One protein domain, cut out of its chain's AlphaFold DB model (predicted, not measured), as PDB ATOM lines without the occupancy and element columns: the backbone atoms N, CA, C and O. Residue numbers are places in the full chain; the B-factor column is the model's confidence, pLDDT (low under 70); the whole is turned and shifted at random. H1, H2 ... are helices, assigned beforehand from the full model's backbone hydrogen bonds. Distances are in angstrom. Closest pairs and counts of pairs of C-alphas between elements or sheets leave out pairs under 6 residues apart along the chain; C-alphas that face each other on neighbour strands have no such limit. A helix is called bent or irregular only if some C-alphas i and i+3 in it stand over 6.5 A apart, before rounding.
ATOM      1  N   ALA A  35     -13.409  42.358 -29.410       88.94
ATOM      2  CA  ALA A  35     -13.339  42.208 -30.857       88.94
ATOM      3  C   ALA A  35     -12.393  43.262 -31.443       88.94
ATOM      4  O   ALA A  35     -11.512  42.916 -32.228       88.94
ATOM      5  N   LYS A  36     -12.518  44.522 -30.997       90.06
ATOM      6  CA  LYS A  36     -11.628  45.619 -31.416       90.06
ATOM      7  C   LYS A  36     -10.198  45.450 -30.880       90.06
ATOM      8  O   LYS A  36      -9.246  45.681 -31.615       90.06
ATOM      9  N   TYR A  37     -10.039  45.009 -29.630       92.50
ATOM     10  CA  TYR A  37      -8.745  44.862 -28.948       92.50
ATOM     11  C   TYR A  37      -8.407  43.393 -28.646       92.50
ATOM     12  O   TYR A  37      -8.052  43.020 -27.522       92.50
ATOM     13  N   SER A  38      -8.532  42.537 -29.662       93.25
ATOM     14  CA  SER A  38      -8.365  41.084 -29.533       93.25
ATOM     15  C   SER A  38      -6.972  40.664 -29.057       93.25
ATOM     16  O   SER A  38      -6.864  39.741 -28.251       93.25
ATOM     17  N   LEU A  39      -5.913  41.372 -29.467       94.00
ATOM     18  CA  LEU A  39      -4.544  41.118 -29.002       94.00
ATOM     19  C   LEU A  39      -4.420  41.289 -27.480       94.00
ATOM     20  O   LEU A  39      -3.970  40.375 -26.795       94.00
ATOM     21  N   ILE A  40      -4.894  42.417 -26.940       95.50
ATOM     22  CA  ILE A  40      -4.865  42.706 -25.496       95.50
ATOM     23  C   ILE A  40      -5.650  41.644 -24.724       95.50
ATOM     24  O   ILE A  40      -5.216  41.173 -23.670       95.50
ATOM     25  N   PHE A  41      -6.814  41.254 -25.251       95.31
ATOM     26  CA  PHE A  41      -7.626  40.206 -24.650       95.31
ATOM     27  C   PHE A  41      -6.891  38.858 -24.623       95.31
ATOM     28  O   PHE A  41      -6.857  38.219 -23.572       95.31
ATOM     29  N   ASN A  42      -6.272  38.455 -25.735       96.38
ATOM     30  CA  ASN A  42      -5.525  37.203 -25.833       96.38
ATOM     31  C   ASN A  42      -4.330  37.178 -24.873       96.38
ATOM     32  O   ASN A  42      -4.180  36.211 -24.129       96.38
ATOM     33  N   GLU A  43      -3.547  38.256 -24.802       97.31
ATOM     34  CA  GLU A  43      -2.422  38.351 -23.861       97.31
ATOM     35  C   GLU A  43      -2.888  38.295 -22.397       97.31
ATOM     36  O   GLU A  43      -2.282  37.612 -21.570       97.31
ATOM     37  N   ASN A  44      -4.019  38.928 -22.063       96.56
ATOM     38  CA  ASN A  44      -4.604  38.827 -20.724       96.56
ATOM     39  C   ASN A  44      -5.060  37.392 -20.395       96.56
ATOM     40  O   ASN A  44      -4.896  36.927 -19.264       96.56
ATOM     41  N   VAL A  45      -5.624  36.674 -21.372       96.88
ATOM     42  CA  VAL A  45      -5.989  35.256 -21.223       96.88
ATOM     43  C   VAL A  45      -4.739  34.408 -20.995       96.88
ATOM     44  O   VAL A  45      -4.718  33.624 -20.046       96.88
ATOM     45  N   SER A  46      -3.688  34.590 -21.796       97.44
ATOM     46  CA  SER A  46      -2.417  33.878 -21.642       97.44
ATOM     47  C   SER A  46      -1.758  34.157 -20.289       97.44
ATOM     48  O   SER A  46      -1.308  33.224 -19.618       97.44
ATOM     49  N   TYR A  47      -1.772  35.410 -19.829       98.00
ATOM     50  CA  TYR A  47      -1.314  35.776 -18.489       98.00
ATOM     51  C   TYR A  47      -2.125  35.076 -17.392       98.00
ATOM     52  O   TYR A  47      -1.554  34.468 -16.481       98.00
ATOM     53  N   GLY A  48      -3.458  35.091 -17.502       97.69
ATOM     54  CA  GLY A  48      -4.351  34.392 -16.579       97.69
ATOM     55  C   GLY A  48      -4.091  32.884 -16.536       97.69
ATOM     56  O   GLY A  48      -3.989  32.314 -15.450       97.69
ATOM     57  N   GLN A  49      -3.919  32.245 -17.695       97.00
ATOM     58  CA  GLN A  49      -3.583  30.823 -17.806       97.00
ATOM     59  C   GLN A  49      -2.251  30.505 -17.124       97.00
ATOM     60  O   GLN A  49      -2.204  29.601 -16.290       97.00
ATOM     61  N   ALA A  50      -1.193  31.269 -17.410       97.38
ATOM     62  CA  ALA A  50       0.114  31.073 -16.790       97.38
ATOM     63  C   ALA A  50       0.039  31.220 -15.262       97.38
ATOM     64  O   ALA A  50       0.569  30.382 -14.527       97.38
ATOM     65  N   ARG A  51      -0.650  32.258 -14.769       97.81
ATOM     66  CA  ARG A  51      -0.797  32.515 -13.330       97.81
ATOM     67  C   ARG A  51      -1.594  31.417 -12.633       97.81
ATOM     68  O   ARG A  51      -1.186  30.953 -11.571       97.81
ATOM     69  N   ASN A  52      -2.707  30.991 -13.227       97.94
ATOM     70  CA  ASN A  52      -3.549  29.930 -12.678       97.94
ATOM     71  C   ASN A  52      -2.796  28.598 -12.639       97.94
ATOM     72  O   ASN A  52      -2.825  27.905 -11.623       97.94
ATOM     73  N   LEU A  53      -2.070  28.270 -13.709       97.25
ATOM     74  CA  LEU A  53      -1.264  27.058 -13.771       97.25
ATOM     75  C   LEU A  53      -0.155  27.080 -12.712       97.25
ATOM     76  O   LEU A  53       0.014  26.107 -11.986       97.25
ATOM     77  N   LEU A  54       0.544  28.207 -12.544       98.25
ATOM     78  CA  LEU A  54       1.543  28.349 -11.486       98.25
ATOM     79  C   LEU A  54       0.934  28.206 -10.084       98.25
ATOM     80  O   LEU A  54       1.520  27.529  -9.243       98.25
ATOM     81  N   GLY A  55      -0.247  28.782  -9.843       97.75
ATOM     82  CA  GLY A  55      -0.970  28.639  -8.575       97.75
ATOM     83  C   GLY A  55      -1.350  27.189  -8.253       97.75
ATOM     84  O   GLY A  55      -1.363  26.793  -7.090       97.75
ATOM     85  N   LEU A  56      -1.587  26.369  -9.280       97.94
ATOM     86  CA  LEU A  56      -1.869  24.941  -9.137       97.94
ATOM     87  C   LEU A  56      -0.612  24.066  -9.053       97.94
ATOM     88  O   LEU A  56      -0.732  22.887  -8.721       97.94
ATOM     89  N   LYS A  57       0.590  24.607  -9.298       97.81
ATOM     90  CA  LYS A  57       1.830  23.816  -9.361       97.81
ATOM     91  C   LYS A  57       2.053  22.970  -8.113       97.81
ATOM     92  O   LYS A  57       2.346  21.782  -8.227       97.81
ATOM     93  N   THR A  58       1.875  23.549  -6.928       97.56
ATOM     94  CA  THR A  58       2.063  22.828  -5.660       97.56
ATOM     95  C   THR A  58       1.076  21.671  -5.515       97.56
ATOM     96  O   THR A  58       1.471  20.576  -5.115       97.56
ATOM     97  N   PHE A  59      -0.189  21.869  -5.901       98.06
ATOM     98  CA  PHE A  59      -1.195  20.804  -5.911       98.06
ATOM     99  C   PHE A  59      -0.836  19.705  -6.912       98.06
ATOM    100  O   PHE A  59      -0.859  18.531  -6.555       98.06
ATOM    101  N   GLY A  60      -0.435  20.078  -8.129       97.94
ATOM    102  CA  GLY A  60       0.001  19.143  -9.163       97.94
ATOM    103  C   GLY A  60       1.167  18.262  -8.716       97.94
ATOM    104  O   GLY A  60       1.080  17.038  -8.809       97.94
ATOM    105  N   LEU A  61       2.219  18.868  -8.154       98.44
ATOM    106  CA  LEU A  61       3.374  18.146  -7.609       98.44
ATOM    107  C   LEU A  61       2.974  17.204  -6.467       98.44
ATOM    108  O   LEU A  61       3.412  16.053  -6.436       98.44
ATOM    109  N   THR A  62       2.121  17.673  -5.554       98.50
ATOM    110  CA  THR A  62       1.676  16.899  -4.386       98.50
ATOM    111  C   THR A  62       0.857  15.686  -4.815       98.50
ATOM    112  O   THR A  62       1.166  14.562  -4.427       98.50
ATOM    113  N   ILE A  63      -0.146  15.894  -5.670       98.44
ATOM    114  CA  ILE A  63      -1.025  14.831  -6.164       98.44
ATOM    115  C   ILE A  63      -0.219  13.797  -6.953       98.44
ATOM    116  O   ILE A  63      -0.347  12.606  -6.684       98.44
ATOM    117  N   CYS A  64       0.652  14.226  -7.873       98.50
ATOM    118  CA  CYS A  64       1.471  13.292  -8.651       98.50
ATOM    119  C   CYS A  64       2.407  12.469  -7.754       98.50
ATOM    120  O   CYS A  64       2.543  11.265  -7.956       98.50
ATOM    121  N   SER A  65       3.007  13.086  -6.733       98.25
ATOM    122  CA  SER A  65       3.893  12.384  -5.793       98.25
ATOM    123  C   SER A  65       3.139  11.340  -4.963       98.25
ATOM    124  O   SER A  65       3.611  10.214  -4.811       98.25
ATOM    125  N   ILE A  66       1.943  11.683  -4.473       98.56
ATOM    126  CA  ILE A  66       1.072  10.752  -3.742       98.56
ATOM    127  C   ILE A  66       0.645   9.592  -4.647       98.56
ATOM    128  O   ILE A  66       0.710   8.438  -4.232       98.56
ATOM    129  N   LEU A  67       0.246   9.876  -5.890       98.31
ATOM    130  CA  LEU A  67      -0.159   8.844  -6.846       98.31
ATOM    131  C   LEU A  67       0.982   7.875  -7.157       98.31
ATOM    132  O   LEU A  67       0.757   6.668  -7.123       98.31
ATOM    133  N   ILE A  68       2.201   8.377  -7.371       97.50
ATOM    134  CA  ILE A  68       3.383   7.528  -7.570       97.50
ATOM    135  C   ILE A  68       3.617   6.642  -6.344       97.50
ATOM    136  O   ILE A  68       3.820   5.441  -6.492       97.50
ATOM    137  N   ALA A  69       3.535   7.195  -5.130       97.19
ATOM    138  CA  ALA A  69       3.697   6.406  -3.910       97.19
ATOM    139  C   ALA A  69       2.645   5.286  -3.803       97.19
ATOM    140  O   ALA A  69       2.990   4.148  -3.489       97.19
ATOM    141  N   ILE A  70       1.380   5.581  -4.122       97.56
ATOM    142  CA  ILE A  70       0.288   4.594  -4.132       97.56
ATOM    143  C   ILE A  70       0.527   3.518  -5.199       97.56
ATOM    144  O   ILE A  70       0.378   2.331  -4.909       97.56
ATOM    145  N   GLN A  71       0.912   3.908  -6.416       95.19
ATOM    146  CA  GLN A  71       1.187   2.979  -7.516       95.19
ATOM    147  C   GLN A  71       2.345   2.037  -7.169       95.19
ATOM    148  O   GLN A  71       2.209   0.822  -7.292       95.19
ATOM    149  N   LEU A  72       3.459   2.577  -6.666       92.50
ATOM    150  CA  LEU A  72       4.615   1.780  -6.257       92.50
ATOM    151  C   LEU A  72       4.280   0.848  -5.089       92.50
ATOM    152  O   LEU A  72       4.687  -0.313  -5.098       92.50
ATOM    153  N   PHE A  73       3.499   1.318  -4.114       93.56
ATOM    154  CA  PHE A  73       3.025   0.483  -3.013       93.56
ATOM    155  C   PHE A  73       2.113  -0.653  -3.501       93.56
ATOM    156  O   PHE A  73       2.246  -1.786  -3.038       93.56
ATOM    157  N   SER A  74       1.220  -0.377  -4.456       92.75
ATOM    158  CA  SER A  74       0.363  -1.390  -5.083       92.75
ATOM    159  C   SER A  74       1.191  -2.455  -5.802       92.75
ATOM    160  O   SER A  74       1.010  -3.647  -5.549       92.75
ATOM    161  N   ILE A  75       2.157  -2.038  -6.628       91.12
ATOM    162  CA  ILE A  75       3.058  -2.950  -7.344       91.12
ATOM    163  C   ILE A  75       3.837  -3.812  -6.344       91.12
ATOM    164  O   ILE A  75       3.879  -5.035  -6.470       91.12
ATOM    165  N   TYR A  76       4.402  -3.192  -5.307       89.62
ATOM    166  CA  TYR A  76       5.136  -3.893  -4.257       89.62
ATOM    167  C   TYR A  76       4.269  -4.940  -3.545       89.62
ATOM    168  O   TYR A  76       4.698  -6.078  -3.362       89.62
ATOM    169  N   LYS A  77       3.039  -4.577  -3.163       91.00
ATOM    170  CA  LYS A  77       2.119  -5.469  -2.450       91.00
ATOM    171  C   LYS A  77       1.709  -6.676  -3.297       91.00
ATOM    172  O   LYS A  77       1.601  -7.773  -2.757       91.00
ATOM    173  N   ASN A  78       1.456  -6.474  -4.590       89.50
ATOM    174  CA  ASN A  78       0.926  -7.519  -5.469       89.50
ATOM    175  C   ASN A  78       2.019  -8.396  -6.104       89.50
ATOM    176  O   ASN A  78       1.764  -9.568  -6.370       89.50
ATOM    177  N   TYR A  79       3.228  -7.860  -6.323       88.00
ATOM    178  CA  TYR A  79       4.288  -8.534  -7.094       88.00
ATOM    179  C   TYR A  79       5.620  -8.699  -6.340       88.00
ATOM    180  O   TYR A  79       6.520  -9.392  -6.818       88.00
ATOM    181  N   GLY A  80       5.748  -8.122  -5.143       81.06
ATOM    182  CA  GLY A  80       6.912  -8.279  -4.275       81.06
ATOM    183  C   GLY A  80       8.148  -7.471  -4.689       81.06
ATOM    184  O   GLY A  80       8.170  -6.733  -5.672       81.06
ATOM    185  N   VAL A  81       9.214  -7.617  -3.897       65.94
ATOM    186  CA  VAL A  81      10.422  -6.760  -3.926       65.94
ATOM    187  C   VAL A  81      11.335  -7.030  -5.133       65.94
ATOM    188  O   VAL A  81      12.249  -6.262  -5.407       65.94
ATOM    189  N   GLY A  82      11.096  -8.117  -5.870       68.50
ATOM    190  CA  GLY A  82      11.989  -8.577  -6.936       68.50
ATOM    191  C   GLY A  82      11.882  -7.814  -8.255       68.50
ATOM    192  O   GLY A  82      12.697  -8.077  -9.132       68.50
ATOM    193  N   LEU A  83      10.887  -6.921  -8.416       64.25
ATOM    194  CA  LEU A  83      10.607  -6.194  -9.666       64.25
ATOM    195  C   LEU A  83      10.771  -7.100 -10.896       64.25
ATOM    196  O   LEU A  83      11.427  -6.740 -11.872       64.25
ATOM    197  N   ASN A  84      10.175  -8.296 -10.861       71.50
ATOM    198  CA  ASN A  84       9.982  -9.060 -12.086       71.50
ATOM    199  C   ASN A  84       8.961  -8.282 -12.919       71.50
ATOM    200  O   ASN A  84       7.763  -8.529 -12.839       71.50
ATOM    201  N   ILE A  85       9.440  -7.292 -13.677       72.06
ATOM    202  CA  ILE A  85       8.621  -6.384 -14.490       72.06
ATOM    203  C   ILE A  85       7.739  -7.198 -15.444       72.06
ATOM    204  O   ILE A  85       6.605  -6.821 -15.703       72.06
ATOM    205  N   SER A  86       8.215  -8.366 -15.884       78.62
ATOM    206  CA  SER A  86       7.462  -9.325 -16.697       78.62
ATOM    207  C   SER A  86       6.199  -9.882 -16.025       78.62
ATOM    208  O   SER A  86       5.316 -10.359 -16.728       78.62
ATOM    209  N   ALA A  87       6.103  -9.843 -14.693       83.88
ATOM    210  CA  ALA A  87       4.922 -10.254 -13.934       83.88
ATOM    211  C   ALA A  87       3.949  -9.092 -13.661       83.88
ATOM    212  O   ALA A  87       2.801  -9.338 -13.289       83.88
ATOM    213  N   VAL A  88       4.388  -7.842 -13.848       87.88
ATOM    214  CA  VAL A  88       3.558  -6.652 -13.639       87.88
ATOM    215  C   VAL A  88       2.708  -6.407 -14.892       87.88
ATOM    216  O   VAL A  88       3.253  -6.321 -15.996       87.88
ATOM    217  N   PRO A  89       1.379  -6.258 -14.765       91.31
ATOM    218  CA  PRO A  89       0.517  -5.922 -15.885       91.31
ATOM    219  C   PRO A  89       0.968  -4.633 -16.567       91.31
ATOM    220  O   PRO A  89       1.230  -3.617 -15.917       91.31
ATOM    221  N   ILE A  90       0.971  -4.641 -17.899       91.12
ATOM    222  CA  ILE A  90       1.422  -3.499 -18.705       91.12
ATOM    223  C   ILE A  90       0.671  -2.199 -18.370       91.12
ATOM    224  O   ILE A  90       1.256  -1.118 -18.409       91.12
ATOM    225  N   PHE A  91      -0.602  -2.290 -17.976       92.81
ATOM    226  CA  PHE A  91      -1.406  -1.132 -17.586       92.81
ATOM    227  C   PHE A  91      -0.904  -0.441 -16.309       92.81
ATOM    228  O   PHE A  91      -0.971   0.784 -16.233       92.81
ATOM    229  N   GLU A  92      -0.360  -1.178 -15.332       92.00
ATOM    230  CA  GLU A  92       0.224  -0.567 -14.127       92.00
ATOM    231  C   GLU A  92       1.505   0.198 -14.471       92.00
ATOM    232  O   GLU A  92       1.696   1.330 -14.023       92.00
ATOM    233  N   ILE A  93       2.331  -0.371 -15.354       92.00
ATOM    234  CA  ILE A  93       3.550   0.274 -15.856       92.00
ATOM    235  C   ILE A  93       3.199   1.566 -16.606       92.00
ATOM    236  O   ILE A  93       3.761   2.624 -16.322       92.00
ATOM    237  N   ILE A  94       2.234   1.506 -17.530       95.31
ATOM    238  CA  ILE A  94       1.770   2.675 -18.289       95.31
ATOM    239  C   ILE A  94       1.219   3.758 -17.348       95.31
ATOM    240  O   ILE A  94       1.519   4.936 -17.535       95.31
ATOM    241  N   SER A  95       0.456   3.379 -16.320       95.88
ATOM    242  CA  SER A  95      -0.103   4.312 -15.332       95.88
ATOM    243  C   SER A  95       0.985   5.101 -14.589       95.88
ATOM    244  O   SER A  95       0.902   6.333 -14.477       95.88
ATOM    245  N   VAL A  96       2.052   4.418 -14.153       95.88
ATOM    246  CA  VAL A  96       3.223   5.058 -13.531       95.88
ATOM    247  C   VAL A  96       3.912   5.997 -14.516       95.88
ATOM    248  O   VAL A  96       4.167   7.150 -14.173       95.88
ATOM    249  N   ILE A  97       4.161   5.551 -15.753       96.62
ATOM    250  CA  ILE A  97       4.798   6.378 -16.792       96.62
ATOM    251  C   ILE A  97       4.002   7.665 -17.024       96.62
ATOM    252  O   ILE A  97       4.576   8.752 -17.003       96.62
ATOM    253  N   ILE A  98       2.681   7.566 -17.193       98.19
ATOM    254  CA  ILE A  98       1.813   8.732 -17.394       98.19
ATOM    255  C   ILE A  98       1.919   9.692 -16.205       98.19
ATOM    256  O   ILE A  98       2.057  10.901 -16.393       98.19
ATOM    257  N   THR A  99       1.913   9.172 -14.978       98.12
ATOM    258  CA  THR A  99       1.988  10.005 -13.769       98.12
ATOM    259  C   THR A  99       3.354  10.686 -13.638       98.12
ATOM    260  O   THR A  99       3.426  11.863 -13.286       98.12
ATOM    261  N   VAL A 100       4.439   9.999 -14.006       98.25
ATOM    262  CA  VAL A 100       5.790  10.577 -14.081       98.25
ATOM    263  C   VAL A 100       5.871  11.673 -15.147       98.25
ATOM    264  O   VAL A 100       6.477  12.714 -14.899       98.25
ATOM    265  N   LEU A 101       5.230  11.497 -16.307       98.31
ATOM    266  CA  LEU A 101       5.157  12.539 -17.336       98.31
ATOM    267  C   LEU A 101       4.410  13.781 -16.834       98.31
ATOM    268  O   LEU A 101       4.880  14.898 -17.050       98.31
ATOM    269  N   PHE A 102       3.301  13.612 -16.108       98.19
ATOM    270  CA  PHE A 102       2.601  14.736 -15.479       98.19
ATOM    271  C   PHE A 102       3.440  15.419 -14.395       98.19
ATOM    272  O   PHE A 102       3.489  16.648 -14.344       98.19
ATOM    273  N   LEU A 103       4.144  14.655 -13.555       98.38
ATOM    274  CA  LEU A 103       5.063  15.222 -12.566       98.38
ATOM    275  C   LEU A 103       6.168  16.044 -13.252       98.38
ATOM    276  O   LEU A 103       6.440  17.176 -12.856       98.38
ATOM    277  N   SER A 104       6.753  15.497 -14.319       98.12
ATOM    278  CA  SER A 104       7.760  16.159 -15.151       98.12
ATOM    279  C   SER A 104       7.223  17.454 -15.769       98.12
ATOM    280  O   SER A 104       7.874  18.498 -15.682       98.12
ATOM    281  N   PHE A 105       5.993  17.436 -16.294       97.81
ATOM    282  CA  PHE A 105       5.313  18.632 -16.790       97.81
ATOM    283  C   PHE A 105       5.274  19.746 -15.731       97.81
ATOM    284  O   PHE A 105       5.699  20.870 -15.999       97.81
ATOM    285  N   TRP A 106       4.850  19.439 -14.503       98.12
ATOM    286  CA  TRP A 106       4.807  20.430 -13.423       98.12
ATOM    287  C   TRP A 106       6.187  20.988 -13.062       98.12
ATOM    288  O   TRP A 106       6.314  22.180 -12.768       98.12
ATOM    289  N   ILE A 107       7.224  20.150 -13.079       97.44
ATOM    290  CA  ILE A 107       8.592  20.555 -12.735       97.44
ATOM    291  C   ILE A 107       9.164  21.489 -13.805       97.44
ATOM    292  O   ILE A 107       9.609  22.588 -13.461       97.44
ATOM    293  N   PHE A 108       9.119  21.079 -15.075       96.62
ATOM    294  CA  PHE A 108       9.856  21.735 -16.157       96.62
ATOM    295  C   PHE A 108       9.046  22.779 -16.932       96.62
ATOM    296  O   PHE A 108       9.620  23.760 -17.397       96.62
ATOM    297  N   PHE A 109       7.730  22.603 -17.065       94.88
ATOM    298  CA  PHE A 109       6.899  23.442 -17.939       94.88
ATOM    299  C   PHE A 109       6.072  24.491 -17.200       94.88
ATOM    300  O   PHE A 109       5.467  25.332 -17.859       94.88
ATOM    301  N   VAL A 110       6.038  24.476 -15.865       97.00
ATOM    302  CA  VAL A 110       5.280  25.451 -15.067       97.00
ATOM    303  C   VAL A 110       6.235  26.288 -14.223       97.00
ATOM    304  O   VAL A 110       6.902  25.769 -13.330       97.00
ATOM    305  N   SER A 111       6.322  27.593 -14.481       96.62
ATOM    306  CA  SER A 111       7.318  28.476 -13.858       96.62
ATOM    307  C   SER A 111       6.832  29.916 -13.663       96.62
ATOM    308  O   SER A 111       6.023  30.436 -14.432       96.62
ATOM    309  N   ALA A 112       7.398  30.606 -12.666       97.19
ATOM    310  CA  ALA A 112       7.165  32.037 -12.445       97.19
ATOM    311  C   ALA A 112       7.626  32.906 -13.624       97.19
ATOM    312  O   ALA A 112       7.022  33.938 -13.909       97.19
ATOM    313  N   LYS A 113       8.646  32.455 -14.365       97.00
ATOM    314  CA  LYS A 113       9.144  33.140 -15.562       97.00
ATOM    315  C   LYS A 113       8.072  33.257 -16.649       97.00
ATOM    316  O   LYS A 113       7.976  34.299 -17.286       97.00
ATOM    317  N   GLN A 114       7.247  32.226 -16.845       95.44
ATOM    318  CA  GLN A 114       6.144  32.286 -17.813       95.44
ATOM    319  C   GLN A 114       5.097  33.324 -17.416       95.44
ATOM    320  O   GLN A 114       4.644  34.080 -18.269       95.44
ATOM    321  N   VAL A 115       4.755  33.396 -16.126       97.94
ATOM    322  CA  VAL A 115       3.818  34.402 -15.601       97.94
ATOM    323  C   VAL A 115       4.356  35.810 -15.827       97.94
ATOM    324  O   VAL A 115       3.630  36.666 -16.320       97.94
ATOM    325  N   TYR A 116       5.636  36.031 -15.521       97.94
ATOM    326  CA  TYR A 116       6.291  37.315 -15.749       97.94
ATOM    327  C   TYR A 116       6.271  37.712 -17.230       97.94
ATOM    328  O   TYR A 116       5.806  38.797 -17.565       97.94
ATOM    329  N   ASN A 117       6.704  36.818 -18.124       97.44
ATOM    330  CA  ASN A 117       6.745  37.093 -19.561       97.44
ATOM    331  C   ASN A 117       5.351  37.395 -20.131       97.44
ATOM    332  O   ASN A 117       5.196  38.356 -20.878       97.44
ATOM    333  N   ALA A 118       4.336  36.612 -19.752       97.38
ATOM    334  CA  ALA A 118       2.961  36.853 -20.183       97.38
ATOM    335  C   ALA A 118       2.414  38.183 -19.635       97.38
ATOM    336  O   ALA A 118       1.718  38.903 -20.345       97.38
ATOM    337  N   GLY A 119       2.777  38.553 -18.401       97.56
ATOM    338  CA  GLY A 119       2.433  39.852 -17.825       97.56
ATOM    339  C   GLY A 119       3.059  41.014 -18.598       97.56
ATOM    340  O   GLY A 119       2.366  41.973 -18.920       97.56
ATOM    341  N   VAL A 120       4.340  40.901 -18.966       97.75
ATOM    342  CA  VAL A 120       5.037  41.904 -19.787       97.75
ATOM    343  C   VAL A 120       4.389  42.046 -21.163       97.75
ATOM    344  O   VAL A 120       4.183  43.170 -21.613       97.75
ATOM    345  N   ASN A 121       4.049  40.940 -21.829       97.44
ATOM    346  CA  ASN A 121       3.382  40.992 -23.132       97.44
ATOM    347  C   ASN A 121       2.008  41.666 -23.039       97.44
ATOM    348  O   ASN A 121       1.706  42.546 -23.841       97.44
ATOM    349  N   TYR A 122       1.222  41.327 -22.013       97.31
ATOM    350  CA  TYR A 122      -0.045  42.001 -21.741       97.31
ATOM    351  C   TYR A 122       0.139  43.507 -21.508       97.31
ATOM    352  O   TYR A 122      -0.582  44.309 -22.098       97.31
ATOM    353  N   SER A 123       1.125  43.907 -20.698       95.81
ATOM    354  CA  SER A 123       1.430  45.322 -20.461       95.81
ATOM    355  C   SER A 123       1.841  46.051 -21.739       95.81
ATOM    356  O   SER A 123       1.380  47.166 -21.961       95.81
ATOM    357  N   LYS A 124       2.660  45.430 -22.598       95.69
ATOM    358  CA  LYS A 124       3.050  46.004 -23.896       95.69
ATOM    359  C   LYS A 124       1.842  46.209 -24.802       95.69
ATOM    360  O   LYS A 124       1.609  47.334 -25.225       95.69
ATOM    361  N   ALA A 125       1.026  45.172 -24.991       95.06
ATOM    362  CA  ALA A 125      -0.188  45.260 -25.801       95.06
ATOM    363  C   ALA A 125      -1.154  46.339 -25.274       95.06
ATOM    364  O   ALA A 125      -1.786  47.055 -26.049       95.06
ATOM    365  N   LEU A 126      -1.262  46.482 -23.947       95.44
ATOM    366  CA  LEU A 126      -2.082  47.520 -23.330       95.44
ATOM    367  C   LEU A 126      -1.526  48.928 -23.583       95.44
ATOM    368  O   LEU A 126      -2.302  49.833 -23.869       95.44
ATOM    369  N   LEU A 127      -0.213  49.136 -23.487       93.44
ATOM    370  CA  LEU A 127       0.396  50.447 -23.729       93.44
ATOM    371  C   LEU A 127       0.364  50.835 -25.212       93.44
ATOM    372  O   LEU A 127       0.020  51.972 -25.519       93.44
ATOM    373  N   GLU A 128       0.630  49.899 -26.124       92.19
ATOM    374  CA  GLU A 128       0.530  50.113 -27.579       92.19
ATOM    375  C   GLU A 128      -0.879  50.563 -27.992       92.19
ATOM    376  O   GLU A 128      -1.046  51.393 -28.881       92.19
ATOM    377  N   SER A 129      -1.914  50.106 -27.281       90.44
ATOM    378  CA  SER A 129      -3.290  50.535 -27.545       90.44
ATOM    379  C   SER A 129      -3.534  52.032 -27.350       90.44
ATOM    380  O   SER A 129      -4.491  52.559 -27.914       90.44
ATOM    381  N   SER A 130      -2.679  52.728 -26.591       89.31
ATOM    382  CA  SER A 130      -2.801  54.173 -26.370       89.31
ATOM    383  C   SER A 130      -2.724  54.989 -27.662       89.31
ATOM    384  O   SER A 130      -3.330  56.054 -27.732       89.31
ATOM    385  N   GLU A 131      -2.077  54.463 -28.705       86.25
ATOM    386  CA  GLU A 131      -1.997  55.084 -30.034       86.25
ATOM    387  C   GLU A 131      -3.288  54.923 -30.856       86.25
ATOM    388  O   GLU A 131      -3.470  55.577 -31.882       86.25
ATOM    389  N   HIS A 132      -4.192  54.041 -30.427       80.69
ATOM    390  CA  HIS A 132      -5.392  53.641 -31.170       80.69
ATOM    391  C   HIS A 132      -6.702  53.978 -30.445       80.69
ATOM    392  O   HIS A 132      -7.790  53.639 -30.926       80.69
TER     393      HIS A 132
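This is residues 35 to 132 of the 134 residues of the protein "Competence domain-containing protein" of Bacillus sp. B1-b2 (UniProt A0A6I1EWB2). A long helix, H1, bends into two arms, and two shorter helices run back along it one after the other, H2 beside the second arm and H3 beside the first, making a kinked rod. The printed part has 98 residues with three named helices, H1, H2 and H3, and is all helix. It is extended, with a radius of gyration of the C-alphas of 21.0 A and spans of 69 by 21 by 15 A.

H1, residues 38 to 79, was assigned as one helix by its hydrogen bonds but is bent: C-alphas 55 and 58 are 7.2 A apart. Arm H1a, residues 38 to 55, begins at C-alpha (-8.365, 41.084, -29.533) and is 25.5 A long; H1b, residues 58 to 79, is 31.5 A. H2, residues 90 to 109, is 27.5 A; H3, residues 112 to 131, is 30.4 A and ends at C-alpha (-1.997, 55.084, -30.034).

H1a and H1b stand at a steep tilt of 49 degrees. H1a touches H3, closest at the C-alphas of Tyr 47 and Ala 118, 4.7 A, at a shallow tilt of 20 degrees, opposite ways. H1b and H2 form a helical hairpin, closest at the C-alphas of Cys 64 and Leu 103, 5.7 A. H2 and H3 are apart. Every O i to N i+4 pair is within hydrogen-bond range in H1a, H1b and H2, and 14 of 16 in H3.

The C-alphas farthest apart, of Gly 82 and Glu 131, are 69.2 A apart. The printed part has no cut and no long link. Residues 81 to 83 have pLDDT under 70.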